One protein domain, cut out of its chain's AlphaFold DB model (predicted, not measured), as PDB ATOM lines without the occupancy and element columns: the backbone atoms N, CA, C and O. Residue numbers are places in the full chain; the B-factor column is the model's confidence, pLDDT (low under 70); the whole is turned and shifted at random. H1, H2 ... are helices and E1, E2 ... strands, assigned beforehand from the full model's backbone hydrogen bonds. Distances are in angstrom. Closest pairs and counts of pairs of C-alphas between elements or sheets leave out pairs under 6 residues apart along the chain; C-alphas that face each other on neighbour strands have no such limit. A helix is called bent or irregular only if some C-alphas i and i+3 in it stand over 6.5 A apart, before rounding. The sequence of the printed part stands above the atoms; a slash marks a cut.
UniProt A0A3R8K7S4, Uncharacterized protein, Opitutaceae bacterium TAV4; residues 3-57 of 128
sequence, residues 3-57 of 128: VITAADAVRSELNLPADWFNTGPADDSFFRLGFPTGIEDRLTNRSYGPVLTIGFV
ATOM      1  N   VAL A   3     -14.616  39.684  19.499       87.88
ATOM      2  CA  VAL A   3     -15.327  38.415  19.732       87.88
ATOM      3  C   VAL A   3     -15.449  37.557  18.468       87.88
ATOM      4  O   VAL A   3     -15.296  36.347  18.551       87.88
ATOM      5  N   ILE A   4     -15.660  38.169  17.297       89.56
ATOM      6  CA  ILE A   4     -15.821  37.444  16.024       89.56
ATOM      7  C   ILE A   4     -14.519  36.758  15.614       89.56
ATOM      8  O   ILE A   4     -14.521  35.584  15.258       89.56
ATOM      9  N   THR A   5     -13.392  37.462  15.731       92.44
ATOM     10  CA  THR A   5     -12.071  36.884  15.462       92.44
ATOM     11  C   THR A   5     -11.752  35.741  16.427       92.44
ATOM     12  O   THR A   5     -11.256  34.704  15.997       92.44
ATOM     13  N   ALA A   6     -12.078  35.891  17.716       92.25
ATOM     14  CA  ALA A   6     -11.916  34.810  18.687       92.25
ATOM     15  C   ALA A   6     -12.816  33.603  18.362       92.25
ATOM     16  O   ALA A   6     -12.368  32.463  18.460       92.25
ATOM     17  N   ALA A   7     -14.056  33.840  17.925       93.56
ATOM     18  CA  ALA A   7     -14.967  32.777  17.520       93.56
ATOM     19  C   ALA A   7     -14.460  32.011  16.278       93.56
ATOM     20  O   ALA A   7     -14.565  30.788  16.226       93.56
ATOM     21  N   ASP A   8     -13.858  32.691  15.300       94.81
ATOM     22  CA  ASP A   8     -13.266  32.018  14.134       94.81
ATOM     23  C   ASP A   8     -12.011  31.200  14.495       94.81
ATOM     24  O   ASP A   8     -11.823  30.094  13.988       94.81
ATOM     25  N   ALA A   9     -11.195  31.675  15.443       95.56
ATOM     26  CA  ALA A   9     -10.073  30.893  15.966       95.56
ATOM     27  C   ALA A   9     -10.558  29.588  16.626       95.56
ATOM     28  O   ALA A   9     -10.079  28.508  16.277       95.56
ATOM     29  N   VAL A  10     -11.573  29.674  17.497       95.38
ATOM     30  CA  VAL A  10     -12.207  28.501  18.131       95.38
ATOM     31  C   VAL A  10     -12.815  27.565  17.086       95.38
ATOM     32  O   VAL A  10     -12.668  26.348  17.194       95.38
ATOM     33  N   ARG A  11     -13.455  28.114  16.043       97.31
ATOM     34  CA  ARG A  11     -13.983  27.324  14.924       97.31
ATOM     35  C   ARG A  11     -12.893  26.472  14.287       97.31
ATOM     36  O   ARG A  11     -13.103  25.281  14.077       97.31
ATOM     37  N   SER A  12     -11.762  27.092  13.954       97.06
ATOM     38  CA  SER A  12     -10.645  26.419  13.294       97.06
ATOM     39  C   SER A  12     -10.000  25.370  14.197       97.06
ATOM     40  O   SER A  12      -9.648  24.298  13.715       97.06
ATOM     41  N   GLU A  13      -9.837  25.670  15.484       98.06
ATOM     42  CA  GLU A  13      -9.200  24.776  16.454       98.06
ATOM     43  C   GLU A  13     -10.049  23.532  16.745       98.06
ATOM     44  O   GLU A  13      -9.528  22.420  16.804       98.06
ATOM     45  N   LEU A  14     -11.366  23.709  16.881       97.94
ATOM     46  CA  LEU A  14     -12.302  22.636  17.229       97.94
ATOM     47  C   LEU A  14     -13.012  22.018  16.013       97.94
ATOM     48  O   LEU A  14     -13.870  21.153  16.184       97.94
ATOM     49  N   ASN A  15     -12.663  22.448  14.796       96.94
ATOM     50  CA  ASN A  15     -13.290  22.031  13.539       96.94
ATOM     51  C   ASN A  15     -14.829  22.172  13.553       96.94
ATOM     52  O   ASN A  15     -15.564  21.251  13.187       96.94
ATOM     53  N   LEU A  16     -15.319  23.326  14.012       97.69
ATOM     54  CA  LEU A  16     -16.753  23.624  14.073       97.69
ATOM     55  C   LEU A  16     -17.291  24.105  12.710       97.69
ATOM     56  O   LEU A  16     -16.528  24.659  11.907       97.69
ATOM     57  N   PRO A  17     -18.605  23.955  12.448       96.75
ATOM     58  CA  PRO A  17     -19.264  24.551  11.285       96.75
ATOM     59  C   PRO A  17     -19.025  26.063  11.176       96.75
ATOM     60  O   PRO A  17     -18.826  26.740  12.182       96.75
ATOM     61  N   ALA A  18     -19.067  26.615   9.961       91.19
ATOM     62  CA  ALA A  18     -18.839  28.046   9.722       91.19
ATOM     63  C   ALA A  18     -19.830  28.960  10.466       91.19
ATOM     64  O   ALA A  18     -19.480  30.072  10.848       91.19
ATOM     65  N   ASP A  19     -21.039  28.467  10.706       89.19
ATOM     66  CA  ASP A  19     -22.178  29.152  11.311       89.19
ATOM     67  C   ASP A  19     -22.392  28.801  12.795       89.19
ATOM     68  O   ASP A  19     -23.418  29.154  13.374       89.19
ATOM     69  N   TRP A  20     -21.424  28.139  13.444       94.50
ATOM     70  CA  TRP A  20     -21.556  27.705  14.842       94.50
ATOM     71  C   TRP A  20     -21.836  28.859  15.820       94.50
ATOM     72  O   TRP A  20     -22.483  28.661  16.850       94.50
ATOM     73  N   PHE A  21     -21.340  30.061  15.508       92.81
ATOM     74  CA  PHE A  21     -21.541  31.267  16.298       92.81
ATOM     75  C   PHE A  21     -22.549  32.185  15.604       92.81
ATOM     76  O   PHE A  21     -22.209  32.948  14.696       92.81
ATOM     77  N   ASN A  22     -23.806  32.102  16.039       87.19
ATOM     78  CA  ASN A  22     -24.885  32.897  15.464       87.19
ATOM     79  C   ASN A  22     -24.735  34.380  15.835       87.19
ATOM     80  O   ASN A  22     -24.896  34.764  16.993       87.19
ATOM     81  N   THR A  23     -24.461  35.205  14.829       87.00
ATOM     82  CA  THR A  23     -24.309  36.663  14.956       87.00
ATOM     83  C   THR A  23     -25.404  37.435  14.235       87.00
ATOM     84  O   THR A  23     -25.450  38.653  14.357       87.00
ATOM     85  N   GLY A  24     -26.324  36.743  13.550       83.00
ATOM     86  CA  GLY A  24     -27.452  37.364  12.853       83.00
ATOM     87  C   GLY A  24     -28.276  38.301  13.747       83.00
ATOM     88  O   GLY A  24     -28.530  39.428  13.338       83.00
ATOM     89  N   PRO A  25     -28.606  37.924  14.998       81.44
ATOM     90  CA  PRO A  25     -29.327  38.814  15.912       81.44
ATOM     91  C   PRO A  25     -28.568  40.082  16.335       81.44
ATOM     92  O   PRO A  25     -29.174  40.970  16.925       81.44
ATOM     93  N   ALA A  26     -27.253  40.159  16.098       81.31
ATOM     94  CA  ALA A  26     -26.449  41.351  16.372       81.31
ATOM     95  C   ALA A  26     -26.386  42.314  15.174       81.31
ATOM     96  O   ALA A  26     -25.788  43.379  15.294       81.31
ATOM     97  N   ASP A  27     -26.963  41.943  14.027       79.12
ATOM     98  CA  ASP A  27     -27.147  42.854  12.902       79.12
ATOM     99  C   ASP A  27     -28.148  43.952  13.299       79.12
ATOM    100  O   ASP A  27     -29.215  43.668  13.852       79.12
ATOM    101  N   ASP A  28     -27.820  45.209  12.982       67.94
ATOM    102  CA  ASP A  28     -28.657  46.390  13.246       67.94
ATOM    103  C   ASP A  28     -30.073  46.264  12.655       67.94
ATOM    104  O   ASP A  28     -30.986  47.008  13.021       67.94
ATOM    105  N   SER A  29     -30.278  45.337  11.718       70.06
ATOM    106  CA  SER A  29     -31.575  45.043  11.126       70.06
ATOM    107  C   SER A  29     -32.518  44.211  11.996       70.06
ATOM    108  O   SER A  29     -33.727  44.354  11.816       70.06
ATOM    109  N   PHE A  30     -32.017  43.398  12.932       70.44
ATOM    110  CA  PHE A  30     -32.835  42.381  13.605       70.44
ATOM    111  C   PHE A  30     -33.695  42.942  14.751       70.44
ATOM    112  O   PHE A  30     -34.832  42.525  14.926       70.44
ATOM    113  N   PHE A  31     -33.194  43.930  15.502       68.94
ATOM    114  CA  PHE A  31     -33.924  44.576  16.606       68.94
ATOM    115  C   PHE A  31     -34.111  46.080  16.382       68.94
ATOM    116  O   PHE A  31     -34.013  46.872  17.322       68.94
ATOM    117  N   ARG A  32     -34.405  46.506  15.144       71.81
ATOM    118  CA  ARG A  32     -34.649  47.933  14.826       71.81
ATOM    119  C   ARG A  32     -35.719  48.570  15.713       71.81
ATOM    120  O   ARG A  32     -35.673  49.770  15.963       71.81
ATOM    121  N   LEU A  33     -36.679  47.766  16.165       82.00
ATOM    122  CA  LEU A  33     -37.816  48.198  16.977       82.00
ATOM    123  C   LEU A  33     -37.597  47.943  18.476       82.00
ATOM    124  O   LEU A  33     -38.487  48.182  19.290       82.00
ATOM    125  N   GLY A  34     -36.381  47.530  18.843       87.00
ATOM    126  CA  GLY A  34     -35.920  47.391  20.213       87.00
ATOM    127  C   GLY A  34     -36.208  46.029  20.844       87.00
ATOM    128  O   GLY A  34     -36.992  45.208  20.363       87.00
ATOM    129  N   PHE A  35     -35.546  45.813  21.974       90.81
ATOM    130  CA  PHE A  35     -35.703  44.634  22.816       90.81
ATOM    131  C   PHE A  35     -36.934  44.740  23.731       90.81
ATOM    132  O   PHE A  35     -37.476  45.835  23.910       90.81
ATOM    133  N   PRO A  36     -37.359  43.629  24.363       93.00
ATOM    134  CA  PRO A  36     -38.328  43.684  25.449       93.00
ATOM    135  C   PRO A  36     -37.917  44.720  26.505       93.00
ATOM    136  O   PRO A  36     -36.768  44.759  26.953       93.00
ATOM    137  N   THR A  37     -38.851  45.578  26.913       91.94
ATOM    138  CA  THR A  37     -38.565  46.686  27.837       91.94
ATOM    139  C   THR A  37     -37.945  46.185  29.145       91.94
ATOM    140  O   THR A  37     -38.445  45.240  29.760       91.94
ATOM    141  N   GLY A  38     -36.854  46.820  29.585       93.00
ATOM    142  CA  GLY A  38     -36.140  46.462  30.818       93.00
ATOM    143  C   GLY A  38     -35.261  45.211  30.708       93.00
ATOM    144  O   GLY A  38     -34.921  44.628  31.733       93.00
ATOM    145  N   ILE A  39     -34.919  44.763  29.493       93.56
ATOM    146  CA  ILE A  39     -34.026  43.609  29.301       93.56
ATOM    147  C   ILE A  39     -32.682  43.791  30.015       93.56
ATOM    148  O   ILE A  39     -32.171  42.834  30.587       93.56
ATOM    149  N   GLU A  40     -32.140  45.014  30.031       92.44
ATOM    150  CA  GLU A  40     -30.848  45.336  30.650       92.44
ATOM    151  C   GLU A  40     -30.840  45.011  32.148       92.44
ATOM    152  O   GLU A  40     -29.902  44.380  32.635       92.44
ATOM    153  N   ASP A  41     -31.931  45.333  32.848       94.69
ATOM    154  CA  ASP A  41     -32.105  45.053  34.278       94.69
ATOM    155  C   ASP A  41     -32.219  43.550  34.577       94.69
ATOM    156  O   ASP A  41     -32.026  43.110  35.712       94.69
ATOM    157  N   ARG A  42     -32.554  42.746  33.561       95.56
ATOM    158  CA  ARG A  42     -32.756  41.294  33.661       95.56
ATOM    159  C   ARG A  42     -31.575  40.477  33.140       95.56
ATOM    160  O   ARG A  42     -31.635  39.244  33.174       95.56
ATOM    161  N   LEU A  43     -30.501  41.119  32.679       96.50
ATOM    162  CA  LEU A  43     -29.293  40.418  32.256       96.50
ATOM    163  C   LEU A  43     -28.569  39.812  33.460       96.50
ATOM    164  O   LEU A  43     -28.166  40.497  34.398       96.50
ATOM    165  N   THR A  44     -28.316  38.509  33.396       97.12
ATOM    166  CA  THR A  44     -27.380  37.851  34.307       97.12
ATOM    167  C   THR A  44     -25.987  37.914  33.699       97.12
ATOM    168  O   THR A  44     -25.653  37.143  32.800       97.12
ATOM    169  N   ASN A  45     -25.167  38.843  34.178       96.69
ATOM    170  CA  ASN A  45     -23.803  39.007  33.684       96.69
ATOM    171  C   ASN A  45     -22.864  37.957  34.279       96.69
ATOM    172  O   ASN A  45     -22.822  37.741  35.490       96.69
ATOM    173  N   ARG A  46     -22.050  37.342  33.419       97.50
ATOM    174  CA  ARG A  46     -20.957  36.459  33.822       97.50
ATOM    175  C   ARG A  46     -19.672  36.859  33.122       97.50
ATOM    176  O   ARG A  46     -19.612  36.898  31.894       97.50
ATOM    177  N   SER A  47     -18.635  37.106  33.910       97.25
ATOM    178  CA  SER A  47     -17.308  37.431  33.393       97.25
ATOM    179  C   SER A  47     -16.453  36.174  33.235       97.25
ATOM    180  O   SER A  47     -16.438  35.288  34.090       97.25
ATOM    181  N   TYR A  48     -15.730  36.119  32.124       93.94
ATOM    182  CA  TYR A  48     -14.797  35.072  31.741       93.94
ATOM    183  C   TYR A  48     -13.426  35.719  31.546       93.94
ATOM    184  O   TYR A  48     -13.084  36.216  30.472       93.94
ATOM    185  N   GLY A  49     -12.650  35.760  32.628       92.81
ATOM    186  CA  GLY A  49     -11.395  36.504  32.655       92.81
ATOM    187  C   GLY A  49     -11.603  38.026  32.558       92.81
ATOM    188  O   GLY A  49     -12.697  38.520  32.835       92.81
ATOM    189  N   PRO A  50     -10.555  38.786  32.193       91.62
ATOM    190  CA  PRO A  50     -10.570  40.247  32.282       91.62
ATOM    191  C   PRO A  50     -11.269  40.961  31.115       91.62
ATOM    192  O   PRO A  50     -11.528  42.155  31.215       91.62
ATOM    193  N   VAL A  51     -11.532  40.270  30.000       90.00
ATOM    194  CA  VAL A  51     -11.918  40.916  28.726       90.00
ATOM    195  C   VAL A  51     -13.251  40.448  28.151       90.00
ATOM    196  O   VAL A  51     -13.724  41.036  27.183       90.00
ATOM    197  N   LEU A  52     -13.866  39.406  28.717       91.25
ATOM    198  CA  LEU A  52     -15.128  38.868  28.220       91.25
ATOM    199  C   LEU A  52     -16.174  38.880  29.328       91.25
ATOM    200  O   LEU A  52     -15.999  38.250  30.366       91.25
ATOM    201  N   THR A  53     -17.285  39.565  29.083       94.69
ATOM    202  CA  THR A  53     -18.500  39.457  29.894       94.69
ATOM    203  C   THR A  53     -19.645  39.054  28.980       94.69
ATOM    204  O   THR A  53     -19.823  39.641  27.917       94.69
ATOM    205  N   ILE A  54     -20.393  38.031  29.387       93.75
ATOM    206  CA  ILE A  54     -21.589  37.555  28.694       93.75
ATOM    207  C   ILE A  54     -22.798  37.938  29.541       93.75
ATOM    208  O   ILE A  54     -22.885  37.534  30.701       93.75
ATOM    209  N   GLY A  55     -23.716  38.709  28.959       95.12
ATOM    210  CA  GLY A  55     -25.028  38.983  29.539       95.12
ATOM    211  C   GLY A  55     -26.022  37.913  29.106       95.12
ATOM    212  O   GLY A  55     -26.416  37.868  27.943       95.12
ATOM    213  N   PHE A  56     -26.417  37.037  30.026       95.38
ATOM    214  CA  PHE A  56     -27.444  36.035  29.764       95.38
ATOM    215  C   PHE A  56     -28.830  36.646  29.966       95.38
ATOM    216  O   PHE A  56     -29.139  37.144  31.048       95.38
ATOM    217  N   VAL A  57     -29.668  36.589  28.933       94.81
ATOM    218  CA  VAL A  57     -31.049  37.083  28.987       94.81
ATOM    219  C   VAL A  57     -31.906  36.236  29.929       94.81
ATOM    220  O   VAL A  57     -31.791  35.006  29.958       94.81
TER     221      VAL A  57
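This is residues 3 to 57 of the 128 residues of an uncharacterized protein of Opitutaceae bacterium TAV4 (UniProt A0A3R8K7S4). One short helix, H1, and one two-stranded hairpin, E1 and E2, stand apart in a flat, open frame, and a long loop swings wide from the end of the helix to the start of the hairpin. The part of that loop that sticks out is residues 24 to 38, and the space between the helix, the loop and the hairpin is largely empty. The printed part has 55 residues with one named helix and two named strands, in the order H1, E1, E2; the sheet's order is E1 - E2, antiparallel. The class is mixed, helices and strands, though under half of the printed residues are in named elements. The whole is loose, with a radius of gyration of the C-alphas of 13.9 A, and spans 38 by 28 by 13 A.

Find C-alpha 3 at (-15.327, 38.415, 19.732); from there H1, residues 3 to 14, runs 16.3 A to C-alpha 14 at (-12.302, 22.636, 17.229). Next read residues 15 to 43, a stretch of 29 residues with no named element. At C-alpha 44, at (-27.380, 37.851, 34.307), E1 begins; it holds residues 44 to 48 and is 13.1 A long. E2, residues 52 to 56, is 12.7 A long and ends at C-alpha 56, at (-27.444, 36.035, 29.764).

Start at H1 and look at its backbone, where every O i to N i+4 pair is within hydrogen-bond range. H1 is not bent. Compare its C-alphas with those of E2 and you will find the two apart, with no C-alpha of the one within 8 A of the other. Go on to E1 and E2, which form a hairpin of antiparallel neighbour strands, with 156 degrees between their N-to-C directions. Look at C-alphas 47 and 53, which face each other at 4.2 A, and at C-alphas 44 and 56, which face each other at 4.9 A. Between the strands, N 46 and O 54 are within hydrogen-bond range at 2.8 A, and so are N 54 and O 46 at 2.9 A.

The two C-alphas farthest apart are those of Glu 13 and Thr 37, at 38.4 A, while the C-alphas of Val 3 and Val 57, the first and last printed, are 18.3 A apart. The link from H1 to E1 is long, with 29 residues, and the link from E1 to E2 is tight, with 3. Residues 24 to 38 stand free; without them the body of 40 residues spans 36 by 22 by 13 A. The printed part has no cut. Its mean pLDDT is 90.4, and in the B-factor column you will find residues 28 and 31 under 70.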